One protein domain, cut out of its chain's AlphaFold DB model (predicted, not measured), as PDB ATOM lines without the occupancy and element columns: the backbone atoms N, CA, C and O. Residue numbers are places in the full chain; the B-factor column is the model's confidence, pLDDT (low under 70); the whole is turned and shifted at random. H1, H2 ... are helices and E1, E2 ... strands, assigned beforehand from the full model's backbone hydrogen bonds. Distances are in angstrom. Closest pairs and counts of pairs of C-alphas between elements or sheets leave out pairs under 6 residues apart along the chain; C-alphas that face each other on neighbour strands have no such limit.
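This is residues 35 to 166 of the 357 residues of an uncharacterized protein of Salinigranum rubrum (UniProt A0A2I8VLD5). A twisted sheet of five strands has the long helix H1 packed over one face, on its E3 and E2 side, with the helical hairpin of H3 and H4 next to H1. A second long helix, H5, packs at the opposite edge, beside E5, and small H2 lies off the sheet. The printed part has 132 residues, with five named helices and five named strands in the order H1 H2 E1 E2 E3 E4 H3 H4 E5 H5. The mixed sheet runs E3 E2 E1 E4 E5, and the class is mixed, helices and strands. The whole is compact, with a radius of gyration of the C-alphas of 14.7 A and spans of 39 by 34 by 33 A.

Start in the sheet at E1, residues 69 to 75, E2, residues 81 to 88, and E3, residues 94 to 99: they form a meander, each strand the antiparallel neighbour of the one before. Look for N 72 and O 84, 2.8 A apart, and N 95 and O 87, 2.8 A apart, within hydrogen-bond range. E4, residues 107 to 111, is parallel to E1, with N 73 and O 109 at 2.8 A. E5, residues 139 to 142, is antiparallel to E4, with N 108 and O 141 at 2.8 A. H1, residues 35 to 53, is on the sheet at a height of 8.6 A and runs along E2, at 19 degrees on the local plane. With H3, residues 113 to 120, it makes two layers, helices on one face of a sheet. H1 touches H3 with its residues 38 to 45 alone, at a shallow tilt of 29 degrees, the same way; the closest C-alphas, of Ile 45 and Ala 120, are 5.7 A apart. H3 and H4, residues 125 to 135, form a helical hairpin and touch, the closest C-alphas, of Ile 119 and Arg 125, being 5.4 A apart. H5, residues 145 to 162, only grazes the sheet, with the C-alphas of Gly 142 and Arg 148 closest at 4.8 A. H2, residues 59 to 65, is not on the sheet. Every O i to N i+4 pair is within hydrogen-bond range in H1, H3 and H4; in H5 13 of 14 are, and in H2 0 of 3, against 4 of 4 O i to N i+3 pairs.

Find C-alpha 35 at (-57.227, 43.233, 45.707); from there H1 runs 26.4 A to Val 53. E2 is 23.1 A long, E1 19.5 A and H4 15.1 A. H5 runs 26.0 A, ending at C-alpha 162 at (-34.679, 22.120, 35.970).

The C-alphas of Pro 36 and Leu 165 are the two farthest apart, at 42.6 A. The printed part has no cut, and no link is long. The mean pLDDT of the printed part is 84.4; residue 61 and residues 144 to 166 are under 70.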
ATOM      1  N   ALA A  35     -57.515  44.014  44.505       95.44
ATOM      2  CA  ALA A  35     -57.227  43.233  45.707       95.44
ATOM      3  C   ALA A  35     -58.383  42.307  46.138       95.44
ATOM      4  O   ALA A  35     -58.085  41.162  46.484       95.44
ATOM      5  N   PRO A  36     -59.674  42.703  46.058       95.38
ATOM      6  CA  PRO A  36     -60.787  41.804  46.371       95.38
ATOM      7  C   PRO A  36     -60.865  40.584  45.441       95.38
ATOM      8  O   PRO A  36     -61.142  39.475  45.895       95.38
ATOM      9  N   GLU A  37     -60.580  40.764  44.149       94.62
ATOM     10  CA  GLU A  37     -60.581  39.671  43.168       94.62
ATOM     11  C   GLU A  37     -59.423  38.701  43.430       94.62
ATOM     12  O   GLU A  37     -59.620  37.485  43.489       94.62
ATOM     13  N   THR A  38     -58.230  39.240  43.704       95.75
ATOM     14  CA  THR A  38     -57.064  38.439  44.105       95.75
ATOM     15  C   THR A  38     -57.305  37.704  45.426       95.75
ATOM     16  O   THR A  38     -56.913  36.546  45.562       95.75
ATOM     17  N   ALA A  39     -57.978  38.330  46.398       95.44
ATOM     18  CA  ALA A  39     -58.353  37.681  47.652       95.44
ATOM     19  C   ALA A  39     -59.262  36.468  47.399       95.44
ATOM     20  O   ALA A  39     -58.971  35.379  47.887       95.44
ATOM     21  N   ALA A  40     -60.289  36.623  46.560       95.56
ATOM     22  CA  ALA A  40     -61.179  35.529  46.180       95.56
ATOM     23  C   ALA A  40     -60.448  34.411  45.408       95.56
ATOM     24  O   ALA A  40     -60.737  33.225  45.585       95.56
ATOM     25  N   ALA A  41     -59.476  34.753  44.556       95.00
ATOM     26  CA  ALA A  41     -58.622  33.767  43.889       95.00
ATOM     27  C   ALA A  41     -57.752  32.984  44.888       95.00
ATOM     28  O   ALA A  41     -57.655  31.758  44.797       95.00
ATOM     29  N   LEU A  42     -57.169  33.670  45.875       95.25
ATOM     30  CA  LEU A  42     -56.381  33.046  46.938       95.25
ATOM     31  C   LEU A  42     -57.231  32.138  47.830       95.25
ATOM     32  O   LEU A  42     -56.781  31.040  48.145       95.25
ATOM     33  N   GLU A  43     -58.455  32.533  48.182       94.31
ATOM     34  CA  GLU A  43     -59.385  31.685  48.941       94.31
ATOM     35  C   GLU A  43     -59.685  30.376  48.199       94.31
ATOM     36  O   GLU A  43     -59.563  29.299  48.780       94.31
ATOM     37  N   ARG A  44     -59.934  30.429  46.882       91.56
ATOM     38  CA  ARG A  44     -60.099  29.215  46.057       91.56
ATOM     39  C   ARG A  44     -58.863  28.312  46.074       91.56
ATOM     40  O   ARG A  44     -58.995  27.085  46.090       91.56
ATOM     41  N   ILE A  45     -57.661  28.894  46.031       92.44
ATOM     42  CA  ILE A  45     -56.403  28.137  46.128       92.44
ATOM     43  C   ILE A  45     -56.286  27.486  47.513       92.44
ATOM     44  O   ILE A  45     -55.943  26.307  47.599       92.44
ATOM     45  N   VAL A  46     -56.591  28.235  48.576       94.00
ATOM     46  CA  VAL A  46     -56.554  27.774  49.969       94.00
ATOM     47  C   VAL A  46     -57.514  26.610  50.196       94.00
ATOM     48  O   VAL A  46     -57.101  25.590  50.743       94.00
ATOM     49  N   ASP A  47     -58.751  26.713  49.717       91.94
ATOM     50  CA  ASP A  47     -59.740  25.639  49.826       91.94
ATOM     51  C   ASP A  47     -59.281  24.383  49.082       91.94
ATOM     52  O   ASP A  47     -59.356  23.271  49.609       91.94
ATOM     53  N   GLY A  48     -58.732  24.554  47.875       88.62
ATOM     54  CA  GLY A  48     -58.156  23.456  47.106       88.62
ATOM     55  C   GLY A  48     -56.972  22.786  47.810       88.62
ATOM     56  O   GLY A  48     -56.869  21.560  47.793       88.62
ATOM     57  N   HIS A  49     -56.097  23.569  48.446       89.56
ATOM     58  CA  HIS A  49     -54.971  23.060  49.234       89.56
ATOM     59  C   HIS A  49     -55.450  22.292  50.469       89.56
ATOM     60  O   HIS A  49     -55.012  21.167  50.697       89.56
ATOM     61  N   ASN A  50     -56.378  22.867  51.234       92.38
ATOM     62  CA  ASN A  50     -56.921  22.248  52.440       92.38
ATOM     63  C   ASN A  50     -57.655  20.936  52.126       92.38
ATOM     64  O   ASN A  50     -57.481  19.955  52.841       92.38
ATOM     65  N   ALA A  51     -58.394  20.875  51.016       89.19
ATOM     66  CA  ALA A  51     -59.019  19.634  50.562       89.19
ATOM     67  C   ALA A  51     -57.995  18.571  50.117       89.19
ATOM     68  O   ALA A  51     -58.256  17.377  50.239       89.19
ATOM     69  N   ALA A  52     -56.841  18.987  49.583       84.44
ATOM     70  CA  ALA A  52     -55.804  18.080  49.096       84.44
ATOM     71  C   ALA A  52     -54.855  17.578  50.195       84.44
ATOM     72  O   ALA A  52     -54.288  16.494  50.057       84.44
ATOM     73  N   VAL A  53     -54.643  18.354  51.265       85.94
ATOM     74  CA  VAL A  53     -53.752  17.960  52.370       85.94
ATOM     75  C   VAL A  53     -54.389  16.893  53.265       85.94
ATOM     76  O   VAL A  53     -53.681  16.080  53.866       85.94
ATOM     77  N   ASP A  54     -55.721  16.832  53.289       86.50
ATOM     78  CA  ASP A  54     -56.468  15.787  53.979       86.50
ATOM     79  C   ASP A  54     -56.160  14.406  53.381       86.50
ATOM     80  O   ASP A  54     -56.584  14.045  52.284       86.50
ATOM     81  N   GLY A  55     -55.402  13.600  54.128       73.44
ATOM     82  CA  GLY A  55     -55.066  12.222  53.756       73.44
ATOM     83  C   GLY A  55     -53.701  12.034  53.091       73.44
ATOM     84  O   GLY A  55     -53.355  10.902  52.751       73.44
ATOM     85  N   VAL A  56     -52.893  13.093  52.958       80.00
ATOM     86  CA  VAL A  56     -51.520  12.988  52.443       80.00
ATOM     87  C   VAL A  56     -50.513  13.013  53.592       80.00
ATOM     88  O   VAL A  56     -50.358  14.010  54.295       80.00
ATOM     89  N   ASP A  57     -49.759  11.922  53.765       81.12
ATOM     90  CA  ASP A  57     -48.575  11.937  54.630       81.12
ATOM     91  C   ASP A  57     -47.441  12.701  53.931       81.12
ATOM     92  O   ASP A  57     -46.718  12.168  53.088       81.12
ATOM     93  N   LEU A  58     -47.280  13.973  54.304       76.31
ATOM     94  CA  LEU A  58     -46.211  14.855  53.819       76.31
ATOM     95  C   LEU A  58     -44.804  14.406  54.273       76.31
ATOM     96  O   LEU A  58     -43.790  15.012  53.901       76.31
ATOM     97  N   GLY A  59     -44.715  13.364  55.105       81.50
ATOM     98  CA  GLY A  59     -43.471  12.814  55.607       81.50
ATOM     99  C   GLY A  59     -42.628  13.853  56.359       81.50
ATOM    100  O   GLY A  59     -43.143  14.832  56.906       81.50
ATOM    101  N   PRO A  60     -41.294  13.687  56.390       73.81
ATOM    102  CA  PRO A  60     -40.402  14.626  57.072       73.81
ATOM    103  C   PRO A  60     -40.434  16.049  56.495       73.81
ATOM    104  O   PRO A  60     -40.113  16.993  57.214       73.81
ATOM    105  N   ALA A  61     -40.805  16.205  55.218       65.06
ATOM    106  CA  ALA A  61     -40.921  17.505  54.561       65.06
ATOM    107  C   ALA A  61     -42.126  18.306  55.078       65.06
ATOM    108  O   ALA A  61     -42.050  19.531  55.145       65.06
ATOM    109  N   GLY A  62     -43.179  17.626  55.549       73.12
ATOM    110  CA  GLY A  62     -44.327  18.262  56.196       73.12
ATOM    111  C   GLY A  62     -43.937  19.171  57.361       73.12
ATOM    112  O   GLY A  62     -44.556  20.206  57.564       73.12
ATOM    113  N   ASN A  63     -42.839  18.876  58.065       75.88
ATOM    114  CA  ASN A  63     -42.350  19.721  59.159       75.88
ATOM    115  C   ASN A  63     -41.923  21.131  58.721       75.88
ATOM    116  O   ASN A  63     -41.892  22.026  59.556       75.88
ATOM    117  N   LEU A  64     -41.591  21.337  57.443       76.06
ATOM    118  CA  LEU A  64     -41.264  22.664  56.911       76.06
ATOM    119  C   LEU A  64     -42.519  23.483  56.585       76.06
ATOM    120  O   LEU A  64     -42.467  24.709  56.604       76.06
ATOM    121  N   ALA A  65     -43.631  22.809  56.286       79.75
ATOM    122  CA  ALA A  65     -44.905  23.437  55.950       79.75
ATOM    123  C   ALA A  65     -45.790  23.695  57.180       79.75
ATOM    124  O   ALA A  65     -46.718  24.491  57.101       79.75
ATOM    125  N   ARG A  66     -45.500  23.045  58.312       88.62
ATOM    126  CA  ARG A  66     -46.233  23.191  59.577       88.62
ATOM    127  C   ARG A  66     -45.900  24.491  60.299       88.62
ATOM    128  O   ARG A  66     -44.754  24.950  60.258       88.62
ATOM    129  N   ASP A  67     -46.902  25.036  60.987       91.69
ATOM    130  CA  ASP A  67     -46.790  26.194  61.886       91.69
ATOM    131  C   ASP A  67     -46.124  27.428  61.245       91.69
ATOM    132  O   ASP A  67     -45.477  28.242  61.915       91.69
ATOM    133  N   GLN A  68     -46.262  27.580  59.924       91.69
ATOM    134  CA  GLN A  68     -45.700  28.710  59.196       91.69
ATOM    135  C   GLN A  68     -46.639  29.901  59.268       91.69
ATOM    136  O   GLN A  68     -47.856  29.771  59.195       91.69
ATOM    137  N   ARG A  69     -46.061  31.095  59.377       94.44
ATOM    138  CA  ARG A  69     -46.779  32.365  59.277       94.44
ATOM    139  C   ARG A  69     -46.306  33.047  58.015       94.44
ATOM    140  O   ARG A  69     -45.153  33.471  57.937       94.44
ATOM    141  N   VAL A  70     -47.177  33.121  57.024       93.94
ATOM    142  CA  VAL A  70     -46.827  33.623  55.702       93.94
ATOM    143  C   VAL A  70     -47.427  35.009  55.521       93.94
ATOM    144  O   VAL A  70     -48.583  35.250  55.861       93.94
ATOM    145  N   THR A  71     -46.630  35.937  54.998       96.00
ATOM    146  CA  THR A  71     -47.130  37.190  54.421       96.00
ATOM    147  C   THR A  71     -46.841  37.184  52.932       96.00
ATOM    148  O   THR A  71     -45.681  37.181  52.520       96.00
ATOM    149  N   LEU A  72     -47.901  37.178  52.136       95.75
ATOM    150  CA  LEU A  72     -47.874  37.325  50.693       95.75
ATOM    151  C   LEU A  72     -48.008  38.808  50.348       95.75
ATOM    152  O   LEU A  72     -48.957  39.466  50.759       95.75
ATOM    153  N   THR A  73     -47.048  39.341  49.607       96.88
ATOM    154  CA  THR A  73     -47.088  40.688  49.041       96.88
ATOM    155  C   THR A  73     -47.346  40.554  47.551       96.88
ATOM    156  O   THR A  73     -46.512  40.009  46.830       96.88
ATOM    157  N   VAL A  74     -48.497  41.039  47.106       96.75
ATOM    158  CA  VAL A  74     -48.876  41.062  45.698       96.75
ATOM    159  C   VAL A  74     -48.627  42.472  45.179       96.75
ATOM    160  O   VAL A  74     -49.109  43.432  45.775       96.75
ATOM    161  N   THR A  75     -47.808  42.607  44.139       96.75
ATOM    162  CA  THR A  75     -47.471  43.898  43.519       96.75
ATOM    163  C   THR A  75     -47.869  43.861  42.056       96.75
ATOM    164  O   THR A  75     -47.382  43.004  41.322       96.75
ATOM    165  N   ASP A  76     -48.745  44.769  41.645       96.44
ATOM    166  CA  ASP A  76     -49.122  44.904  40.242       96.44
ATOM    167  C   ASP A  76     -48.107  45.774  39.476       96.44
ATOM    168  O   ASP A  76     -47.236  46.438  40.044       96.44
ATOM    169  N   THR A  77     -48.206  45.747  38.154       94.56
ATOM    170  CA  THR A  77     -47.370  46.485  37.204       94.56
ATOM    171  C   THR A  77     -47.432  48.005  37.375       94.56
ATOM    172  O   THR A  77     -46.457  48.687  37.059       94.56
ATOM    173  N   ASP A  78     -48.533  48.536  37.912       93.88
ATOM    174  CA  ASP A  78     -48.701  49.953  38.250       93.88
ATOM    175  C   ASP A  78     -48.031  50.349  39.586       93.88
ATOM    176  O   ASP A  78     -48.000  51.525  39.950       93.88
ATOM    177  N   GLY A  79     -47.455  49.378  40.306       94.06
ATOM    178  CA  GLY A  79     -46.807  49.564  41.603       94.06
ATOM    179  C   GLY A  79     -47.764  49.549  42.795       94.06
ATOM    180  O   GLY A  79     -47.313  49.742  43.927       94.06
ATOM    181  N   SER A  80     -49.059  49.310  42.579       94.88
ATOM    182  CA  SER A  80     -50.016  49.092  43.659       94.88
ATOM    183  C   SER A  80     -49.711  47.779  44.389       94.88
ATOM    184  O   SER A  80     -49.258  46.793  43.802       94.88
ATOM    185  N   VAL A  81     -49.900  47.777  45.712       95.75
ATOM    186  CA  VAL A  81     -49.502  46.657  46.574       95.75
ATOM    187  C   VAL A  81     -50.647  46.264  47.490       95.75
ATOM    188  O   VAL A  81     -51.089  47.067  48.309       95.75
ATOM    189  N   ALA A  82     -51.033  44.992  47.433       95.94
ATOM    190  CA  ALA A  82     -51.877  44.356  48.436       95.94
ATOM    191  C   ALA A  82     -51.052  43.343  49.233       95.94
ATOM    192  O   ALA A  82     -50.106  42.728  48.731       95.94
ATOM    193  N   ARG A  83     -51.387  43.170  50.510       96.31
ATOM    194  CA  ARG A  83     -50.746  42.167  51.364       96.31
ATOM    195  C   ARG A  83     -51.804  41.243  51.917       96.31
ATOM    196  O   ARG A  83     -52.823  41.713  52.404       96.31
ATOM    197  N   PHE A  84     -51.512  39.957  51.894       95.88
ATOM    198  CA  PHE A  84     -52.339  38.914  52.473       95.88
ATOM    199  C   PHE A  84     -51.497  38.148  53.477       95.88
ATOM    200  O   PHE A  84     -50.294  37.951  53.285       95.88
ATOM    201  N   SER A  85     -52.109  37.715  54.564       96.12
ATOM    202  CA  SER A  85     -51.434  36.893  55.553       96.12
ATOM    203  C   SER A  85     -52.256  35.665  55.869       96.12
ATOM    204  O   SER A  85     -53.482  35.688  55.849       96.12
ATOM    205  N   PHE A  86     -51.550  34.577  56.140       96.06
ATOM    206  CA  PHE A  86     -52.153  33.333  56.582       96.06
ATOM    207  C   PHE A  86     -51.186  32.569  57.472       96.06
ATOM    208  O   PHE A  86     -49.986  32.866  57.546       96.06
ATOM    209  N   ARG A  87     -51.716  31.584  58.185       95.62
ATOM    210  CA  ARG A  87     -50.934  30.656  58.988       95.62
ATOM    211  C   ARG A  87     -51.210  29.238  58.520       95.62
ATOM    212  O   ARG A  87     -52.306  28.952  58.067       95.62
ATOM    213  N   THR A  88     -50.239  28.350  58.642       93.56
ATOM    214  CA  THR A  88     -50.484  26.914  58.539       93.56
ATOM    215  C   THR A  88     -50.494  26.283  59.920       93.56
ATOM    216  O   THR A  88     -49.752  26.714  60.804       93.56
ATOM    217  N   ASP A  89     -51.350  25.295  60.142       94.38
ATOM    218  CA  ASP A  89     -51.376  24.544  61.396       94.38
ATOM    219  C   ASP A  89     -50.413  23.337  61.376       94.38
ATOM    220  O   ASP A  89     -49.585  23.169  60.471       94.38
ATOM    221  N   ALA A  90     -50.505  22.480  62.395       91.38
ATOM    222  CA  ALA A  90     -49.692  21.272  62.514       91.38
ATOM    223  C   ALA A  90     -50.032  20.186  61.472       91.38
ATOM    224  O   ALA A  90     -49.242  19.261  61.268       91.38
ATOM    225  N   ALA A  91     -51.178  20.272  60.803       89.94
ATOM    226  CA  ALA A  91     -51.553  19.409  59.689       89.94
ATOM    227  C   ALA A  91     -51.245  20.054  58.322       89.94
ATOM    228  O   ALA A  91     -51.441  19.419  57.292       89.94
ATOM    229  N   ALA A  92     -50.639  21.249  58.323       90.81
ATOM    230  CA  ALA A  92     -50.360  22.071  57.150       90.81
ATOM    231  C   ALA A  92     -51.622  22.598  56.440       90.81
ATOM    232  O   ALA A  92     -51.537  23.022  55.284       90.81
ATOM    233  N   HIS A  93     -52.761  22.646  57.138       92.81
ATOM    234  CA  HIS A  93     -53.935  23.386  56.686       92.81
ATOM    235  C   HIS A  93     -53.680  24.875  56.811       92.81
ATOM    236  O   HIS A  93     -53.149  25.346  57.817       92.81
ATOM    237  N   VAL A  94     -54.092  25.625  55.798       93.88
ATOM    238  CA  VAL A  94     -54.107  27.080  55.852       93.88
ATOM    239  C   VAL A  94     -55.280  27.522  56.724       93.88
ATOM    240  O   VAL A  94     -56.434  27.185  56.468       93.88
ATOM    241  N   VAL A  95     -54.961  28.297  57.752       95.44
ATOM    242  CA  VAL A  95     -55.868  28.879  58.740       95.44
ATOM    243  C   VAL A  95     -55.585  30.378  58.875       95.44
ATOM    244  O   VAL A  95     -54.468  30.831  58.620       95.44
ATOM    245  N   ASP A  96     -56.569  31.159  59.338       94.44
ATOM    246  CA  ASP A  96     -56.404  32.609  59.589       94.44
ATOM    247  C   ASP A  96     -55.941  33.377  58.330       94.44
ATOM    248  O   ASP A  96     -55.040  34.215  58.402       94.44
ATOM    249  N   PHE A  97     -56.523  33.047  57.166       96.19
ATOM    250  CA  PHE A  97     -56.345  33.824  55.936       96.19
ATOM    251  C   PHE A  97     -57.059  35.171  56.071       96.19
ATOM    252  O   PHE A  97     -58.237  35.223  56.426       96.19
ATOM    253  N   ARG A  98     -56.336  36.262  55.825       94.19
ATOM    254  CA  ARG A  98     -56.854  37.627  55.949       94.19
ATOM    255  C   ARG A  98     -56.081  38.613  55.083       94.19
ATOM    256  O   ARG A  98     -54.882  38.442  54.840       94.19
ATOM    257  N   ALA A  99     -56.750  39.691  54.694       94.00
ATOM    258  CA  ALA A  99     -56.093  40.858  54.127       94.00
ATOM    259  C   ALA A  99     -55.256  41.585  55.197       94.00
ATOM    260  O   ALA A  99     -55.597  41.622  56.383       94.00
ATOM    261  N   GLY A 100     -54.137  42.158  54.767       92.56
ATOM    262  CA  GLY A 100     -53.192  42.894  55.592       92.56
ATOM    263  C   GLY A 100     -51.896  42.133  55.913       92.56
ATOM    264  O   GLY A 100     -51.833  40.898  55.850       92.56
ATOM    265  N   PRO A 101     -50.823  42.873  56.254       91.00
ATOM    266  CA  PRO A 101     -49.551  42.286  56.652       91.00
ATOM    267  C   PRO A 101     -49.623  41.610  58.023       91.00
ATOM    268  O   PRO A 101     -50.486  41.902  58.854       91.00
ATOM    269  N   ARG A 102     -48.637  40.748  58.286       89.00
ATOM    270  CA  ARG A 102     -48.368  40.199  59.614       89.00
ATOM    271  C   ARG A 102     -46.944  40.543  60.043       89.00
ATOM    272  O   ARG A 102     -45.998  40.259  59.309       89.00
ATOM    273  N   ASP A 103     -46.782  41.099  61.239       89.25
ATOM    274  CA  ASP A 103     -45.458  41.489  61.746       89.25
ATOM    275  C   ASP A 103     -44.600  40.282  62.159       89.25
ATOM    276  O   ASP A 103     -43.373  40.332  62.093       89.25
ATOM    277  N   ASP A 104     -45.234  39.165  62.527       91.38
ATOM    278  CA  ASP A 104     -44.586  37.927  62.972       91.38
ATOM    279  C   ASP A 104     -44.457  36.862  61.864       91.38
ATOM    280  O   ASP A 104     -44.384  35.661  62.142       91.38
ATOM    281  N   ALA A 105     -44.421  37.285  60.597       92.56
ATOM    282  CA  ALA A 105     -44.253  36.384  59.459       92.56
ATOM    283  C   ALA A 105     -42.909  35.628  59.513       92.56
ATOM    284  O   ALA A 105     -41.841  36.234  59.594       92.56
ATOM    285  N   THR A 106     -42.956  34.296  59.411       92.62
ATOM    286  CA  THR A 106     -41.781  33.414  59.278       92.62
ATOM    287  C   THR A 106     -41.349  33.249  57.825       92.62
ATOM    288  O   THR A 106     -40.196  32.903  57.555       92.62
ATOM    289  N   VAL A 107     -42.263  33.495  56.886       91.50
ATOM    290  CA  VAL A 107     -42.030  33.437  55.443       91.50
ATOM    291  C   VAL A 107     -42.685  34.648  54.791       91.50
ATOM    292  O   VAL A 107     -43.828  34.998  55.090       91.50
ATOM    293  N   ARG A 108     -41.956  35.290  53.885       94.31
ATOM    294  CA  ARG A 108     -42.470  36.338  53.008       94.31
ATOM    295  C   ARG A 108     -42.504  35.804  51.592       94.31
ATOM    296  O   ARG A 108     -41.544  35.189  51.140       94.31
ATOM    297  N   MET A 109     -43.611  36.023  50.911       94.50
ATOM    298  CA  MET A 109     -43.786  35.640  49.521       94.50
ATOM    299  C   MET A 109     -44.117  36.888  48.715       94.50
ATOM    300  O   MET A 109     -44.831  37.759  49.205       94.50
ATOM    301  N   PHE A 110     -43.576  36.986  47.509       96.62
ATOM    302  CA  PHE A 110     -43.796  38.100  46.598       96.62
ATOM    303  C   PHE A 110     -44.256  37.549  45.254       96.62
ATOM    304  O   PHE A 110     -43.676  36.574  44.776       96.62
ATOM    305  N   THR A 111     -45.291  38.153  44.682       97.69
ATOM    306  CA  THR A 111     -45.880  37.774  43.388       97.69
ATOM    307  C   THR A 111     -46.618  38.972  42.790       97.69
ATOM    308  O   THR A 111     -46.763  40.004  43.446       97.69
ATOM    309  N   ASP A 112     -47.121  38.822  41.573       97.44
ATOM    310  CA  ASP A 112     -48.075  39.727  40.929       97.44
ATOM    311  C   ASP A 112     -49.497  39.116  40.860       97.44
ATOM    312  O   ASP A 112     -49.633  37.892  41.014       97.44
ATOM    313  N   PRO A 113     -50.551  39.933  40.651       96.38
ATOM    314  CA  PRO A 113     -51.933  39.449  40.565       96.38
ATOM    315  C   PRO A 113     -52.152  38.453  39.419       96.38
ATOM    316  O   PRO A 113     -52.768  37.408  39.616       96.38
ATOM    317  N   ALA A 114     -51.572  38.710  38.241       96.12
ATOM    318  CA  ALA A 114     -51.761  37.862  37.063       96.12
ATOM    319  C   ALA A 114     -51.186  36.448  37.261       96.12
ATOM    320  O   ALA A 114     -51.712  35.466  36.734       96.12
ATOM    321  N   THR A 115     -50.105  36.317  38.029       96.88
ATOM    322  CA  THR A 115     -49.549  35.025  38.439       96.88
ATOM    323  C   THR A 115     -50.471  34.296  39.416       96.88
ATOM    324  O   THR A 115     -50.635  33.081  39.286       96.88
ATOM    325  N   VAL A 116     -51.121  35.005  40.348       96.00
ATOM    326  CA  VAL A 116     -52.109  34.402  41.262       96.00
ATOM    327  C   VAL A 116     -53.297  33.844  40.481       96.00
ATOM    328  O   VAL A 116     -53.638  32.675  40.667       96.00
ATOM    329  N   ASP A 117     -53.864  34.621  39.559       95.44
ATOM    330  CA  ASP A 117     -54.998  34.183  38.735       95.44
ATOM    331  C   ASP A 117     -54.636  32.967  37.877       95.44
ATOM    332  O   ASP A 117     -55.347  31.960  37.859       95.44
ATOM    333  N   ARG A 118     -53.453  33.001  37.251       96.38
ATOM    334  CA  ARG A 118     -52.921  31.880  36.464       96.38
ATOM    335  C   ARG A 118     -52.823  30.592  37.282       96.38
ATOM    336  O   ARG A 118     -53.090  29.515  36.753       96.38
ATOM    337  N   ILE A 119     -52.419  30.683  38.550       94.94
ATOM    338  CA  ILE A 119     -52.328  29.527  39.452       94.94
ATOM    339  C   ILE A 119     -53.723  29.078  39.899       94.94
ATOM    340  O   ILE A 119     -53.981  27.875  39.948       94.94
ATOM    341  N   ALA A 120     -54.626  30.011  40.209       93.50
ATOM    342  CA  ALA A 120     -55.979  29.707  40.669       93.50
ATOM    343  C   ALA A 120     -56.795  28.940  39.615       93.50
ATOM    344  O   ALA A 120     -57.511  27.987  39.956       93.50
ATOM    345  N   ASP A 121     -56.637  29.322  38.347       95.12
ATOM    346  CA  ASP A 121     -57.390  28.783  37.212       95.12
ATOM    347  C   ASP A 121     -56.711  27.576  36.543       95.12
ATOM    348  O   ASP A 121     -57.282  26.936  35.655       95.12
ATOM    349  N   ALA A 122     -55.501  27.214  36.980       94.88
ATOM    350  CA  ALA A 122     -54.794  26.056  36.457       94.88
ATOM    351  C   ALA A 122     -55.509  24.735  36.818       94.88
ATOM    352  O   ALA A 122     -55.884  24.529  37.977       94.88
ATOM    353  N   PRO A 123     -55.616  23.772  35.874       92.25
ATOM    354  CA  PRO A 123     -56.130  22.431  36.168       92.25
ATOM    355  C   PRO A 123     -55.297  21.682  37.219       92.25
ATOM    356  O   PRO A 123     -55.839  20.918  38.012       92.25
ATOM    357  N   ASP A 124     -53.981  21.915  37.220       89.38
ATOM    358  CA  ASP A 124     -53.032  21.431  38.223       89.38
ATOM    359  C   ASP A 124     -52.332  22.638  38.863       89.38
ATOM    360  O   ASP A 124     -51.334  23.163  38.355       89.38
ATOM    361  N   ARG A 125     -52.907  23.116  39.970       90.00
ATOM    362  CA  ARG A 125     -52.441  24.318  40.680       90.00
ATOM    363  C   ARG A 125     -51.054  24.131  41.285       90.00
ATOM    364  O   ARG A 125     -50.265  25.073  41.300       90.00
ATOM    365  N   THR A 126     -50.737  22.919  41.737       85.50
ATOM    366  CA  THR A 126     -49.425  22.588  42.301       85.50
ATOM    367  C   THR A 126     -48.346  22.719  41.232       85.50
ATOM    368  O   THR A 126     -47.357  23.420  41.440       85.50
ATOM    369  N   ALA A 127     -48.566  22.130  40.051       89.12
ATOM    370  CA  ALA A 127     -47.630  22.249  38.936       89.12
ATOM    371  C   ALA A 127     -47.479  23.702  38.447       89.12
ATOM    372  O   ALA A 127     -46.368  24.132  38.127       89.12
ATOM    373  N   ALA A 128     -48.571  24.476  38.417       93.75
ATOM    374  CA  ALA A 128     -48.540  25.890  38.039       93.75
ATOM    375  C   ALA A 128     -47.742  26.745  39.037       93.75
ATOM    376  O   ALA A 128     -46.910  27.553  38.622       93.75
ATOM    377  N   PHE A 129     -47.934  26.528  40.340       90.69
ATOM    378  CA  PHE A 129     -47.165  27.206  41.383       90.69
ATOM    379  C   PHE A 129     -45.671  26.866  41.295       90.69
ATOM    380  O   PHE A 129     -44.829  27.764  41.303       90.69
ATOM    381  N   GLU A 130     -45.315  25.585  41.140       88.88
ATOM    382  CA  GLU A 130     -43.917  25.171  40.963       88.88
ATOM    383  C   GLU A 130     -43.269  25.808  39.727       88.88
ATOM    384  O   GLU A 130     -42.097  26.199  39.765       88.88
ATOM    385  N   ALA A 131     -44.019  25.914  38.628       93.19
ATOM    386  CA  ALA A 131     -43.562  26.577  37.415       93.19
ATOM    387  C   ALA A 131     -43.333  28.080  37.645       93.19
ATOM    388  O   ALA A 131     -42.296  28.590  37.225       93.19
ATOM    389  N   ALA A 132     -44.234  28.760  38.359       94.44
ATOM    390  CA  ALA A 132     -44.110  30.179  38.691       94.44
ATOM    391  C   ALA A 132     -42.904  30.461  39.607       94.44
ATOM    392  O   ALA A 132     -42.126  31.379  39.350       94.44
ATOM    393  N   VAL A 133     -42.662  29.619  40.619       92.31
ATOM    394  CA  VAL A 133     -41.457  29.707  41.466       92.31
ATOM    395  C   VAL A 133     -40.187  29.508  40.636       92.31
ATOM    396  O   VAL A 133     -39.198  30.217  40.817       92.31
ATOM    397  N   ARG A 134     -40.197  28.553  39.698       91.31
ATOM    398  CA  ARG A 134     -39.048  28.274  38.824       91.31
ATOM    399  C   ARG A 134     -38.781  29.399  37.822       91.31
ATOM    400  O   ARG A 134     -37.618  29.659  37.524       91.31
ATOM    401  N   ALA A 135     -39.831  30.036  37.306       94.81
ATOM    402  CA  ALA A 135     -39.736  31.196  36.423       94.81
ATOM    403  C   ALA A 135     -39.258  32.459  37.161       94.81
ATOM    404  O   ALA A 135     -38.708  33.361  36.536       94.81
ATOM    405  N   GLY A 136     -39.407  32.492  38.489       94.25
ATOM    406  CA  GLY A 136     -39.101  33.654  39.318       94.25
ATOM    407  C   GLY A 136     -40.280  34.612  39.493       94.25
ATOM    408  O   GLY A 136     -40.106  35.637  40.148       94.25
ATOM    409  N   ASP A 137     -41.458  34.261  38.969       96.75
ATOM    410  CA  ASP A 137     -42.714  35.007  39.140       96.75
ATOM    411  C   ASP A 137     -43.154  34.999  40.616       96.75
ATOM    412  O   ASP A 137     -43.690  35.977  41.129       96.75
ATOM    413  N   VAL A 138     -42.861  33.906  41.335       94.94
ATOM    414  CA  VAL A 138     -43.060  33.799  42.786       94.94
ATOM    415  C   VAL A 138     -41.712  33.762  43.494       94.94
ATOM    416  O   VAL A 138     -40.934  32.816  43.345       94.94
ATOM    417  N   ARG A 139     -41.451  34.764  44.339       94.12
ATOM    418  CA  ARG A 139     -40.245  34.832  45.173       94.12
ATOM    419  C   ARG A 139     -40.572  34.512  46.625       94.12
ATOM    420  O   ARG A 139     -41.452  35.129  47.215       94.12
ATOM    421  N   ILE A 140     -39.827  33.580  47.222       91.44
ATOM    422  CA  ILE A 140     -40.002  33.154  48.618       91.44
ATOM    423  C   ILE A 140     -38.772  33.557  49.430       91.44
ATOM    424  O   ILE A 140     -37.644  33.175  49.121       91.44
ATOM    425  N   GLU A 141     -38.996  34.305  50.503       89.44
ATOM    426  CA  GLU A 141     -37.975  34.764  51.435       89.44
ATOM    427  C   GLU A 141     -38.276  34.229  52.840       89.44
ATOM    428  O   GLU A 141     -39.253  34.604  53.489       89.44
ATOM    429  N   GLY A 142     -37.415  33.340  53.338       83.62
ATOM    430  CA  GLY A 142     -37.481  32.884  54.724       83.62
ATOM    431  C   GLY A 142     -37.064  33.998  55.687       83.62
ATOM    432  O   GLY A 142     -35.961  34.540  55.584       83.62
ATOM    433  N   VAL A 143     -37.910  34.310  56.665       72.50
ATOM    434  CA  VAL A 143     -37.582  35.231  57.755       72.50
ATOM    435  C   VAL A 143     -36.931  34.412  58.875       72.50
ATOM    436  O   VAL A 143     -37.562  33.567  59.503       72.50
ATOM    437  N   GLY A 144     -35.625  34.611  59.078       56.72
ATOM    438  CA  GLY A 144     -34.809  33.869  60.052       56.72
ATOM    439  C   GLY A 144     -33.642  33.099  59.420       56.72
ATOM    440  O   GLY A 144     -33.682  32.714  58.252       56.72
ATOM    441  N   LEU A 145     -32.553  32.909  60.178       42.59
ATOM    442  CA  LEU A 145     -31.298  32.331  59.665       42.59
ATOM    443  C   LEU A 145     -31.460  30.858  59.243       42.59
ATOM    444  O   LEU A 145     -31.000  30.469  58.176       42.59
ATOM    445  N   LEU A 146     -32.180  30.070  60.047       46.78
ATOM    446  CA  LEU A 146     -32.443  28.648  59.791       46.78
ATOM    447  C   LEU A 146     -33.410  28.431  58.616       46.78
ATOM    448  O   LEU A 146     -33.231  27.497  57.836       46.78
ATOM    449  N   ASN A 147     -34.397  29.319  58.450       53.69
ATOM    450  CA  ASN A 147     -35.393  29.196  57.385       53.69
ATOM    451  C   ASN A 147     -34.806  29.583  56.014       53.69
ATOM    452  O   ASN A 147     -35.111  28.951  55.007       53.69
ATOM    453  N   ARG A 148     -33.874  30.551  55.971       57.53
ATOM    454  CA  ARG A 148     -33.140  30.898  54.739       57.53
ATOM    455  C   ARG A 148     -32.354  29.722  54.170       57.53
ATOM    456  O   ARG A 148     -32.396  29.502  52.966       57.53
ATOM    457  N   THR A 149     -31.663  28.951  55.009       46.25
ATOM    458  CA  THR A 149     -30.872  27.802  54.542       46.25
ATOM    459  C   THR A 149     -31.761  26.666  54.033       46.25
ATOM    460  O   THR A 149     -31.430  26.051  53.020       46.25
ATOM    461  N   ALA A 150     -32.900  26.410  54.687       58.75
ATOM    462  CA  ALA A 150     -33.853  25.390  54.249       58.75
ATOM    463  C   ALA A 150     -34.430  25.714  52.861       58.75
ATOM    464  O   ALA A 150     -34.361  24.882  51.956       58.75
ATOM    465  N   TRP A 151     -34.906  26.944  52.656       59.38
ATOM    466  CA  TRP A 151     -35.462  27.367  51.369       59.38
ATOM    467  C   TRP A 151     -34.401  27.536  50.277       59.38
ATOM    468  O   TRP A 151     -34.661  27.189  49.128       59.38
ATOM    469  N   ALA A 152     -33.179  27.961  50.619       55.44
ATOM    470  CA  ALA A 152     -32.064  27.996  49.670       55.44
ATOM    471  C   ALA A 152     -31.698  26.595  49.157       55.44
ATOM    472  O   ALA A 152     -31.410  26.431  47.974       55.44
ATOM    473  N   LEU A 153     -31.747  25.572  50.018       51.47
ATOM    474  CA  LEU A 153     -31.527  24.184  49.607       51.47
ATOM    475  C   LEU A 153     -32.649  23.673  48.697       51.47
ATOM    476  O   LEU A 153     -32.356  23.014  47.702       51.47
ATOM    477  N   VAL A 154     -33.910  24.001  48.993       59.16
ATOM    478  CA  VAL A 154     -35.050  23.650  48.127       59.16
ATOM    479  C   VAL A 154     -34.919  24.330  46.762       59.16
ATOM    480  O   VAL A 154     -35.015  23.650  45.742       59.16
ATOM    481  N   GLY A 155     -34.609  25.628  46.726       53.78
ATOM    482  CA  GLY A 155     -34.370  26.367  45.483       53.78
ATOM    483  C   GLY A 155     -33.197  25.807  44.672       53.78
ATOM    484  O   GLY A 155     -33.319  25.628  43.464       53.78
ATOM    485  N   LEU A 156     -32.088  25.447  45.330       40.22
ATOM    486  CA  LEU A 156     -30.919  24.833  44.688       40.22
ATOM    487  C   LEU A 156     -31.257  23.470  44.064       40.22
ATOM    488  O   LEU A 156     -30.839  23.177  42.945       40.22
ATOM    489  N   VAL A 157     -32.017  22.635  44.778       46.97
ATOM    490  CA  VAL A 157     -32.457  21.325  44.283       46.97
ATOM    491  C   VAL A 157     -33.432  21.490  43.119       46.97
ATOM    492  O   VAL A 157     -33.275  20.819  42.100       46.97
ATOM    493  N   LEU A 158     -34.392  22.410  43.230       56.03
ATOM    494  CA  LEU A 158     -35.360  22.687  42.169       56.03
ATOM    495  C   LEU A 158     -34.668  23.227  40.905       56.03
ATOM    496  O   LEU A 158     -34.978  22.789  39.799       56.03
ATOM    497  N   TRP A 159     -33.679  24.112  41.065       60.28
ATOM    498  CA  TRP A 159     -32.855  24.629  39.969       60.28
ATOM    499  C   TRP A 159     -32.008  23.531  39.308       60.28
ATOM    500  O   TRP A 159     -31.984  23.414  38.081       60.28
ATOM    501  N   ALA A 160     -31.367  22.673  40.109       44.50
ATOM    502  CA  ALA A 160     -30.560  21.560  39.609       44.50
ATOM    503  C   ALA A 160     -31.395  20.524  38.835       44.50
ATOM    504  O   ALA A 160     -30.910  19.944  37.866       44.50
ATOM    505  N   LEU A 161     -32.654  20.314  39.235       48.34
ATOM    506  CA  LEU A 161     -33.594  19.444  38.525       48.34
ATOM    507  C   LEU A 161     -34.110  20.072  37.221       48.34
ATOM    508  O   LEU A 161     -34.362  19.349  36.260       48.34
ATOM    509  N   ALA A 162     -34.233  21.400  37.162       45.41
ATOM    510  CA  ALA A 162     -34.679  22.120  35.970       45.41
ATOM    511  C   ALA A 162     -33.599  22.239  34.877       45.41
ATOM    512  O   ALA A 162     -33.934  22.372  33.703       45.41
ATOM    513  N   SER A 163     -32.314  22.177  35.248       52.41
ATOM    514  CA  SER A 163     -31.188  22.401  34.329       52.41
ATOM    515  C   SER A 163     -30.197  21.228  34.318       52.41
ATOM    516  O   SER A 163     -29.047  21.387  34.745       52.41
ATOM    517  N   PRO A 164     -30.577  20.046  33.790       51.25
ATOM    518  CA  PRO A 164     -29.708  18.865  33.795       51.25
ATOM    519  C   PRO A 164     -28.385  19.089  33.043       51.25
ATOM    520  O   PRO A 164     -27.372  18.486  33.389       51.25
ATOM    521  N   LEU A 165     -28.362  20.006  32.068       42.72
ATOM    522  CA  LEU A 165     -27.160  20.360  31.304       42.72
ATOM    523  C   LEU A 165     -26.206  21.318  32.045       42.72
ATOM    524  O   LEU A 165     -25.025  21.354  31.715       42.72
ATOM    525  N   GLN A 166     -26.670  22.057  33.062       47.38
ATOM    526  CA  GLN A 166     -25.831  22.982  33.851       47.38
ATOM    527  C   GLN A 166     -25.364  22.385  35.192       47.38
ATOM    528  O   GLN A 166     -24.400  22.867  35.790       47.38
TER     529      GLN A 166